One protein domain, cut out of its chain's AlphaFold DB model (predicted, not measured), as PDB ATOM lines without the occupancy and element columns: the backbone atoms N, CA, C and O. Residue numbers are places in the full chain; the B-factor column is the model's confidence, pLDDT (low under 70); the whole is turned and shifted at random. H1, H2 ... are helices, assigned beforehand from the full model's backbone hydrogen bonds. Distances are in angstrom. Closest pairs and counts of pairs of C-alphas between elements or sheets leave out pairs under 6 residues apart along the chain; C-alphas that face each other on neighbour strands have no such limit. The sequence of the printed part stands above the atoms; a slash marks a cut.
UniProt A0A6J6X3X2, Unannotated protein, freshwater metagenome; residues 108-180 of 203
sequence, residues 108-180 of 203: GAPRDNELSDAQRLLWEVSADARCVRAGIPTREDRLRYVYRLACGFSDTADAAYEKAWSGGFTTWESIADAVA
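What this domain is: This is residues 108 to 180 of the 203 residues of the protein "Unannotated protein" of freshwater metagenome (UniProt A0A6J6X3X2). Two crossed layers of two helices each make a compact, rounded body: the long helix H1 and H2 form a helical hairpin, and the shorter H3 and H4 lie over one side of it. H3 crosses both arms of the hairpin, while H4 packs on the first part of H1, which touches the three other helices. The printed part has 73 residues with four named helices, in the order H1, H2, H3, H4, and no named strand; the class is all helix. The radius of gyration of the C-alphas is 11.5 A, and the C-alphas span 30 by 25 by 21 A.

How they stand to each other: The hub is H1, residues 117 to 133, which touches three other helices. H2, residues 140 to 151, touches H1 and runs the opposite way at a shallow tilt of 18 degrees; the two form a helical hairpin, and their closest C-alphas, those of Ala 118 and Cys 151, are 5.5 A apart. H3, residues 155 to 165, touches H1 at residues 122 to 129 alone, with the C-alphas of Ser 126 and Ala 164 closest at 4.6 A. These two run the same way at a steep tilt of 42 degrees. H3 also touches H2, opposite ways at a steep tilt of 48 degrees, closest at the C-alphas of Cys 151 and Ala 157, 5.9 A apart. H4, residues 172 to 180, touches H1 at residues 118 to 123 alone, opposite ways at a steep tilt of 55 degrees; the closest C-alphas are those of Gln 119 and Val 179, 6.2 A apart. H3 and H4 are close but not clearly touching, opposite ways at a shallow tilt of 20 degrees, with the C-alphas of Ala 160 and Ala 178 closest at 6.6 A. H2 and H4 are also close but not clearly touching, with the C-alphas of Cys 151 and Val 179 closest at 7.6 A. The helix packing is mostly crossed, with one of the four touching pairs at a shallow tilt. In H1, H2, H3 and H4 every O i to N i+4 pair is within hydrogen-bond range.

Where its parts are: H1 has 17 residues and measures 24.2 A from C-alpha 117 at (139.868, 181.831, 153.034) to C-alpha 133 at (139.188, 196.034, 133.504). H2 has 12 residues and measures 15.8 A, H3 has 11 and measures 15.0 A, and H4 has 9 and measures 12.4 A. H4 ends at C-alpha 180, at (144.429, 172.541, 146.705).

The domain as a whole: The two C-alphas farthest apart, those of Gly 135 and Ala 180, are 31.4 A apart. The printed part runs from 108 to 180 with no cut. The link from H2 to H3 is tight, with 3 residues, and those from H1 to H2 and from H3 to H4 are short, with 6 residues each. The mean pLDDT of the printed part is 94.4, and no printed residue is under 70.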
ATOM      1  N   GLY A 108     128.988 173.873 141.089       93.69
ATOM      2  CA  GLY A 108     129.620 173.105 142.167       93.69
ATOM      3  C   GLY A 108     130.216 173.940 143.308       93.69
ATOM      4  O   GLY A 108     130.799 173.361 144.227       93.69
ATOM      5  N   ALA A 109     130.120 175.272 143.261       97.12
ATOM      6  CA  ALA A 109     130.700 176.140 144.282       97.12
ATOM      7  C   ALA A 109     129.949 176.009 145.626       97.12
ATOM      8  O   ALA A 109     128.731 176.206 145.653       97.12
ATOM      9  N   PRO A 110     130.645 175.747 146.752       96.44
ATOM     10  CA  PRO A 110     130.049 175.744 148.086       96.44
ATOM     11  C   PRO A 110     129.409 177.085 148.446       96.44
ATOM     12  O   PRO A 110     129.703 178.126 147.833       96.44
ATOM     13  N   ARG A 111     128.574 177.084 149.491       94.69
ATOM     14  CA  ARG A 111     128.076 178.334 150.077       94.69
ATOM     15  C   ARG A 111     129.245 179.176 150.562       94.69
ATOM     16  O   ARG A 111     130.300 178.663 150.925       94.69
ATOM     17  N   ASP A 112     129.075 180.490 150.552       93.81
ATOM     18  CA  ASP A 112     130.181 181.410 150.823       93.81
ATOM     19  C   ASP A 112     130.846 181.200 152.196       93.81
ATOM     20  O   ASP A 112     132.060 181.319 152.328       93.81
ATOM     21  N   ASN A 113     130.065 180.802 153.201       88.19
ATOM     22  CA  ASN A 113     130.541 180.472 154.549       88.19
ATOM     23  C   ASN A 113     131.223 179.093 154.671       88.19
ATOM     24  O   ASN A 113     131.766 178.776 155.730       88.19
ATOM     25  N   GLU A 114     131.184 178.274 153.623       92.00
ATOM     26  CA  GLU A 114     131.852 176.970 153.538       92.00
ATOM     27  C   GLU A 114     133.177 177.052 152.771       92.00
ATOM     28  O   GLU A 114     133.965 176.104 152.794       92.00
ATOM     29  N   LEU A 115     133.439 178.179 152.100       91.81
ATOM     30  CA  LEU A 115     134.699 178.427 151.412       91.81
ATOM     31  C   LEU A 115     135.843 178.553 152.420       91.81
ATOM     32  O   LEU A 115     135.717 179.202 153.462       91.81
ATOM     33  N   SER A 116     137.001 177.995 152.075       90.62
ATOM     34  CA  SER A 116     138.239 178.370 152.757       90.62
ATOM     35  C   SER A 116     138.609 179.819 152.426       90.62
ATOM     36  O   SER A 116     138.249 180.342 151.367       90.62
ATOM     37  N   ASP A 117     139.391 180.465 153.294       87.56
ATOM     38  CA  ASP A 117     139.868 181.831 153.034       87.56
ATOM     39  C   ASP A 117     140.625 181.931 151.703       87.56
ATOM     40  O   ASP A 117     140.446 182.897 150.964       87.56
ATOM     41  N   ALA A 118     141.424 180.914 151.364       91.69
ATOM     42  CA  ALA A 118     142.167 180.858 150.109       91.69
ATOM     43  C   ALA A 118     141.243 180.732 148.883       91.69
ATOM     44  O   ALA A 118     141.452 181.424 147.887       91.69
ATOM     45  N   GLN A 119     140.188 179.910 148.962       94.56
ATOM     46  CA  GLN A 119     139.176 179.807 147.900       94.56
ATOM     47  C   GLN A 119     138.443 181.131 147.697       94.56
ATOM     48  O   GLN A 119     138.327 181.601 146.563       94.56
ATOM     49  N   ARG A 120     137.983 181.753 148.790       94.38
ATOM     50  CA  ARG A 120     137.302 183.049 148.733       94.38
ATOM     51  C   ARG A 120     138.214 184.115 148.130       94.38
ATOM     52  O   ARG A 120     137.813 184.774 147.176       94.38
ATOM     53  N   LEU A 121     139.445 184.244 148.628       94.12
ATOM     54  CA  LEU A 121     140.384 185.266 148.164       94.12
ATOM     55  C   LEU A 121     140.800 185.071 146.707       94.12
ATOM     56  O   LEU A 121     140.882 186.052 145.979       94.12
ATOM     57  N   LEU A 122     141.030 183.842 146.236       96.31
ATOM     58  CA  LEU A 122     141.378 183.622 144.828       96.31
ATOM     59  C   LEU A 122     140.216 183.994 143.883       96.31
ATOM     60  O   LEU A 122     140.435 184.556 142.803       96.31
ATOM     61  N   TRP A 123     138.975 183.731 144.302       97.50
ATOM     62  CA  TRP A 123     137.786 184.169 143.571       97.50
ATOM     63  C   TRP A 123     137.634 185.696 143.605       97.50
ATOM     64  O   TRP A 123     137.393 186.310 142.566       97.50
ATOM     65  N   GLU A 124     137.858 186.327 144.760       96.19
ATOM     66  CA  GLU A 124     137.880 187.789 144.888       96.19
ATOM     67  C   GLU A 124     138.942 188.428 143.992       96.19
ATOM     68  O   GLU A 124     138.620 189.374 143.286       96.19
ATOM     69  N   VAL A 125     140.162 187.885 143.920       97.94
ATOM     70  CA  VAL A 125     141.214 188.373 143.006       97.94
ATOM     71  C   VAL A 125     140.743 188.333 141.552       97.94
ATOM     72  O   VAL A 125     140.937 189.297 140.808       97.94
ATOM     73  N   SER A 126     140.080 187.246 141.149       97.94
ATOM     74  CA  SER A 126     139.524 187.112 139.798       97.94
ATOM     75  C   SER A 126     138.430 188.159 139.522       97.94
ATOM     76  O   SER A 126     138.374 188.730 138.429       97.94
ATOM     77  N   ALA A 127     137.584 188.452 140.515       98.00
ATOM     78  CA  ALA A 127     136.528 189.458 140.429       98.00
ATOM     79  C   ALA A 127     137.077 190.900 140.452       98.00
ATOM     80  O   ALA A 127     136.686 191.710 139.615       98.00
ATOM     81  N   ASP A 128     138.039 191.220 141.322       97.94
ATOM     82  CA  ASP A 128     138.714 192.525 141.363       97.94
ATOM     83  C   ASP A 128     139.393 192.842 140.035       97.94
ATOM     84  O   ASP A 128     139.281 193.954 139.528       97.94
ATOM     85  N   ALA A 129     140.054 191.862 139.423       98.06
ATOM     86  CA  ALA A 129     140.694 192.077 138.136       98.06
ATOM     87  C   ALA A 129     139.677 192.425 137.033       98.06
ATOM     88  O   ALA A 129     139.962 193.230 136.142       98.06
ATOM     89  N   ARG A 130     138.469 191.846 137.093       98.12
ATOM     90  CA  ARG A 130     137.348 192.208 136.209       98.12
ATOM     91  C   ARG A 130     136.828 193.614 136.519       98.12
ATOM     92  O   ARG A 130     136.597 194.360 135.573       98.12
ATOM     93  N   CYS A 131     136.730 194.006 137.791       98.19
ATOM     94  CA  CYS A 131     136.415 195.381 138.199       98.19
ATOM     95  C   CYS A 131     137.425 196.390 137.631       98.19
ATOM     96  O   CYS A 131     137.024 197.375 137.014       98.19
ATOM     97  N   VAL A 132     138.727 196.114 137.739       98.00
ATOM     98  CA  VAL A 132     139.786 196.979 137.191       98.00
ATOM     99  C   VAL A 132     139.671 197.110 135.676       98.00
ATOM    100  O   VAL A 132     139.730 198.222 135.152       98.00
ATOM    101  N   ARG A 133     139.440 196.001 134.957       97.62
ATOM    102  CA  ARG A 133     139.188 196.034 133.504       97.62
ATOM    103  C   ARG A 133     137.930 196.826 133.132       97.62
ATOM    104  O   ARG A 133     137.887 197.399 132.049       97.62
ATOM    105  N   ALA A 134     136.946 196.876 134.027       97.75
ATOM    106  CA  ALA A 134     135.728 197.674 133.910       97.75
ATOM    107  C   ALA A 134     135.895 199.142 134.363       97.75
ATOM    108  O   ALA A 134     134.936 199.909 134.333       97.75
ATOM    109  N   GLY A 135     137.099 199.560 134.776       97.88
ATOM    110  CA  GLY A 135     137.378 200.930 135.216       97.88
ATOM    111  C   GLY A 135     137.042 201.222 136.682       97.88
ATOM    112  O   GLY A 135     137.116 202.378 137.094       97.88
ATOM    113  N   ILE A 136     136.710 200.205 137.483       97.94
ATOM    114  CA  ILE A 136     136.537 200.331 138.935       97.94
ATOM    115  C   ILE A 136     137.906 200.097 139.594       97.94
ATOM    116  O   ILE A 136     138.430 198.981 139.528       97.94
ATOM    117  N   PRO A 137     138.526 201.124 140.204       94.56
ATOM    118  CA  PRO A 137     139.865 200.998 140.760       94.56
ATOM    119  C   PRO A 137     139.888 200.081 141.988       94.56
ATOM    120  O   PRO A 137     138.915 199.958 142.730       94.56
ATOM    121  N   THR A 138     141.045 199.470 142.232       93.50
ATOM    122  CA  THR A 138     141.321 198.686 143.438       93.50
ATOM    123  C   THR A 138     142.751 198.929 143.910       93.50
ATOM    124  O   THR A 138     143.563 199.546 143.217       93.50
ATOM    125  N   ARG A 139     143.083 198.437 145.104       91.81
ATOM    126  CA  ARG A 139     144.443 198.488 145.659       91.81
ATOM    127  C   ARG A 139     145.118 197.137 145.459       91.81
ATOM    128  O   ARG A 139     145.213 196.361 146.408       91.81
ATOM    129  N   GLU A 140     145.573 196.872 144.236       94.19
ATOM    130  CA  GLU A 140     146.141 195.572 143.843       94.19
ATOM    131  C   GLU A 140     147.269 195.117 144.780       94.19
ATOM    132  O   GLU A 140     147.228 194.000 145.281       94.19
ATOM    133  N   ASP A 141     148.221 195.993 145.118       94.69
ATOM    134  CA  ASP A 141     149.327 195.645 146.026       94.69
ATOM    135  C   ASP A 141     148.833 195.171 147.401       94.69
ATOM    136  O   ASP A 141     149.362 194.218 147.982       94.69
ATOM    137  N   ARG A 142     147.780 195.814 147.926       92.56
ATOM    138  CA  ARG A 142     147.155 195.419 149.195       92.56
ATOM    139  C   ARG A 142     146.432 194.084 149.045       92.56
ATOM    140  O   ARG A 142     146.551 193.245 149.932       92.56
ATOM    141  N   LEU A 143     145.695 193.896 147.953       94.00
ATOM    142  CA  LEU A 143     144.986 192.653 147.660       94.00
ATOM    143  C   LEU A 143     145.963 191.476 147.541       94.00
ATOM    144  O   LEU A 143     145.770 190.454 148.192       94.00
ATOM    145  N   ARG A 144     147.063 191.656 146.804       95.31
ATOM    146  CA  ARG A 144     148.157 190.687 146.664       95.31
ATOM    147  C   ARG A 144     148.775 190.320 148.009       95.31
ATOM    148  O   ARG A 144     149.021 189.148 148.279       95.31
ATOM    149  N   TYR A 145     148.998 191.304 148.880       93.31
ATOM    150  CA  TYR A 145     149.489 191.052 150.235       93.31
ATOM    151  C   TYR A 145     148.498 190.232 151.076       93.31
ATOM    152  O   TYR A 145     148.896 189.240 151.683       93.31
ATOM    153  N   VAL A 146     147.212 190.603 151.086       90.56
ATOM    154  CA  VAL A 146     146.164 189.867 151.820       90.56
ATOM    155  C   VAL A 146     146.030 188.437 151.299       90.56
ATOM    156  O   VAL A 146     145.970 187.496 152.086       90.56
ATOM    157  N   TYR A 147     146.063 188.257 149.981       92.06
ATOM    158  CA  TYR A 147     146.051 186.943 149.354       92.06
ATOM    159  C   TYR A 147     147.236 186.075 149.811       92.06
ATOM    160  O   TYR A 147     147.034 184.928 150.212       92.06
ATOM    161  N   ARG A 148     148.459 186.626 149.846       91.81
ATOM    162  CA  ARG A 148     149.657 185.920 150.343       91.81
ATOM    163  C   ARG A 148     149.570 185.543 151.820       91.81
ATOM    164  O   ARG A 148     150.105 184.508 152.196       91.81
ATOM    165  N   LEU A 149     148.893 186.333 152.656       88.62
ATOM    166  CA  LEU A 149     148.679 185.963 154.062       88.62
ATOM    167  C   LEU A 149     147.851 184.676 154.199       88.62
ATOM    168  O   LEU A 149     148.154 183.857 155.067       88.62
ATOM    169  N   ALA A 150     146.848 184.489 153.338       85.12
ATOM    170  CA  ALA A 150     145.975 183.315 153.363       85.12
ATOM    171  C   ALA A 150     146.546 182.113 152.592       85.12
ATOM    172  O   ALA A 150     146.419 180.973 153.033       85.12
ATOM    173  N   CYS A 151     147.179 182.359 151.443       86.69
ATOM    174  CA  CYS A 151     147.606 181.318 150.498       86.69
ATOM    175  C   CYS A 151     149.101 180.982 150.582       86.69
ATOM    176  O   CYS A 151     149.565 180.034 149.949       86.69
ATOM    177  N   GLY A 152     149.855 181.769 151.347       87.38
ATOM    178  CA  GLY A 152     151.289 181.638 151.529       87.38
ATOM    179  C   GLY A 152     152.140 182.575 150.676       87.38
ATOM    180  O   GLY A 152     151.769 182.995 149.582       87.38
ATOM    181  N   PHE A 153     153.337 182.878 151.183       90.69
ATOM    182  CA  PHE A 153     154.385 183.607 150.464       90.69
ATOM    183  C   PHE A 153     155.219 182.615 149.643       90.69
ATOM    184  O   PHE A 153     156.308 182.219 150.056       90.69
ATOM    185  N   SER A 154     154.676 182.162 148.512       91.25
ATOM    186  CA  SER A 154     155.311 181.165 147.643       91.25
ATOM    187  C   SER A 154     155.102 181.472 146.162       91.25
ATOM    188  O   SER A 154     154.104 182.089 145.789       91.25
ATOM    189  N   ASP A 155     155.999 180.961 145.314       93.81
ATOM    190  CA  ASP A 155     155.886 181.080 143.853       93.81
ATOM    191  C   ASP A 155     154.584 180.457 143.325       93.81
ATOM    192  O   ASP A 155     153.982 180.969 142.385       93.81
ATOM    193  N   THR A 156     154.111 179.372 143.950       93.81
ATOM    194  CA  THR A 156     152.838 178.725 143.598       93.81
ATOM    195  C   THR A 156     151.649 179.643 143.867       93.81
ATOM    196  O   THR A 156     150.775 179.780 143.008       93.81
ATOM    197  N   ALA A 157     151.617 180.294 145.034       93.50
ATOM    198  CA  ALA A 157     150.564 181.246 145.368       93.50
ATOM    199  C   ALA A 157     150.597 182.447 144.410       93.50
ATOM    200  O   ALA A 157     149.556 182.814 143.863       93.50
ATOM    201  N   ASP A 158     151.782 183.002 144.149       95.50
ATOM    202  CA  ASP A 158     151.965 184.138 143.241       95.50
ATOM    203  C   ASP A 158     151.563 183.805 141.798       95.50
ATOM    204  O   ASP A 158     150.858 184.583 141.159       95.50
ATOM    205  N   ALA A 159     151.922 182.623 141.293       96.06
ATOM    206  CA  ALA A 159     151.514 182.183 139.961       96.06
ATOM    207  C   ALA A 159     149.987 182.061 139.831       96.06
ATOM    208  O   ALA A 159     149.416 182.433 138.804       96.06
ATOM    209  N   ALA A 160     149.308 181.573 140.872       96.56
ATOM    210  CA  ALA A 160     147.851 181.521 140.892       96.56
ATOM    211  C   ALA A 160     147.219 182.916 140.991       96.56
ATOM    212  O   ALA A 160     146.222 183.159 140.314       96.56
ATOM    213  N   TYR A 161     147.815 183.846 141.746       97.12
ATOM    214  CA  TYR A 161     147.376 185.245 141.769       97.12
ATOM    215  C   TYR A 161     147.437 185.862 140.370       97.12
ATOM    216  O   TYR A 161     146.440 186.386 139.884       97.12
ATOM    217  N   GLU A 162     148.580 185.755 139.687       97.94
ATOM    218  CA  GLU A 162     148.763 186.312 138.340       97.94
ATOM    219  C   GLU A 162     147.817 185.654 137.320       97.94
ATOM    220  O   GLU A 162     147.262 186.320 136.440       97.94
ATOM    221  N   LYS A 163     147.549 184.350 137.466       97.75
ATOM    222  CA  LYS A 163     146.541 183.649 136.661       97.75
ATOM    223  C   LYS A 163     145.127 184.173 136.927       97.75
ATOM    224  O   LYS A 163     144.400 184.432 135.973       97.75
ATOM    225  N   ALA A 164     144.733 184.361 138.185       97.25
ATOM    226  CA  ALA A 164     143.441 184.956 138.538       97.25
ATOM    227  C   ALA A 164     143.314 186.380 137.986       97.25
ATOM    228  O   ALA A 164     142.333 186.714 137.317       97.25
ATOM    229  N   TRP A 165     144.352 187.192 138.178       97.81
ATOM    230  CA  TRP A 165     144.396 188.579 137.740       97.81
ATOM    231  C   TRP A 165     144.269 188.717 136.217       97.81
ATOM    232  O   TRP A 165     143.509 189.541 135.705       97.81
ATOM    233  N   SER A 166     144.931 187.838 135.467       96.56
ATOM    234  CA  SER A 166     144.838 187.786 134.003       96.56
ATOM    235  C   SER A 166     143.538 187.161 133.466       96.56
ATOM    236  O   SER A 166     143.323 187.173 132.255       96.56
ATOM    237  N   GLY A 167     142.638 186.678 134.334       93.81
ATOM    238  CA  GLY A 167     141.347 186.097 133.946       93.81
ATOM    239  C   GLY A 167     141.400 184.605 133.600       93.81
ATOM    240  O   GLY A 167     140.551 184.112 132.865       93.81
ATOM    241  N   GLY A 168     142.402 183.882 134.100       90.75
ATOM    242  CA  GLY A 168     142.656 182.478 133.779       90.75
ATOM    243  C   GLY A 168     141.815 181.447 134.543       90.75
ATOM    244  O   GLY A 168     142.015 180.251 134.316       90.75
ATOM    245  N   PHE A 169     140.918 181.863 135.440       93.19
ATOM    246  CA  PHE A 169     139.971 180.981 136.132       93.19
ATOM    247  C   PHE A 169     138.544 181.302 135.693       93.19
ATOM    248  O   PHE A 169     138.047 182.398 135.938       93.19
ATOM    249  N   THR A 170     137.902 180.347 135.021       93.75
ATOM    250  CA  THR A 170     136.558 180.509 134.436       93.75
ATOM    251  C   THR A 170     135.537 179.520 134.991       93.75
ATOM    252  O   THR A 170     134.378 179.585 134.603       93.75
ATOM    253  N   THR A 171     135.957 178.595 135.861       97.25
ATOM    254  CA  THR A 171     135.078 177.621 136.525       97.25
ATOM    255  C   THR A 171     135.430 177.509 138.001       97.25
ATOM    256  O   THR A 171     136.573 177.782 138.394       97.25
ATOM    257  N   TRP A 172     134.481 177.046 138.811       97.69
ATOM    258  CA  TRP A 172     134.726 176.770 140.224       97.69
ATOM    259  C   TRP A 172     135.846 175.739 140.430       97.69
ATOM    260  O   TRP A 172     136.746 175.961 141.241       97.69
ATOM    261  N   GLU A 173     135.851 174.649 139.661       97.25
ATOM    262  CA  GLU A 173     136.851 173.579 139.781       97.25
ATOM    263  C   GLU A 173     138.264 174.119 139.560       97.25
ATOM    264  O   GLU A 173     139.181 173.779 140.298       97.25
ATOM    265  N   SER A 174     138.435 175.040 138.607       96.50
ATOM    266  CA  SER A 174     139.741 175.639 138.330       96.50
ATOM    267  C   SER A 174     140.293 176.458 139.509       96.50
ATOM    268  O   SER A 174     141.507 176.476 139.721       96.50
ATOM    269  N   ILE A 175     139.413 177.091 140.297       96.62
ATOM    270  CA  ILE A 175     139.765 177.797 141.539       96.62
ATOM    271  C   ILE A 175     140.089 176.781 142.637       96.62
ATOM    272  O   ILE A 175     141.121 176.900 143.302       96.62
ATOM    273  N   ALA A 176     139.232 175.773 142.819       95.75
ATOM    274  CA  ALA A 176     139.404 174.747 143.841       95.75
ATOM    275  C   ALA A 176     140.723 173.973 143.664       95.75
ATOM    276  O   ALA A 176     141.482 173.830 144.623       95.75
ATOM    277  N   ASP A 177     141.037 173.562 142.434       94.88
ATOM    278  CA  ASP A 177     142.274 172.860 142.083       94.88
ATOM    279  C   ASP A 177     143.512 173.732 142.311       94.88
ATOM    280  O   ASP A 177     144.538 173.251 142.799       94.88
ATOM    281  N   ALA A 178     143.441 175.026 141.985       94.31
ATOM    282  CA  ALA A 178     144.550 175.940 142.229       94.31
ATOM    283  C   ALA A 178     144.861 176.037 143.728       94.31
ATOM    284  O   ALA A 178     146.023 175.922 144.119       94.31
ATOM    285  N   VAL A 179     143.830 176.189 144.563       92.31
ATOM    286  CA  VAL A 179     143.985 176.309 146.019       92.31
ATOM    287  C   VAL A 179     144.444 175.004 146.666       92.31
ATOM    288  O   VAL A 179     145.246 175.049 147.594       92.31
ATOM    289  N   ALA A 180     144.014 173.842 146.167       90.00
ATOM    290  CA  ALA A 180     144.429 172.541 146.705       90.00
ATOM    291  C   ALA A 180     145.955 172.316 146.665       90.00
ATOM    292  O   ALA A 180     146.486 171.528 147.443       90.00
TER     293      ALA A 180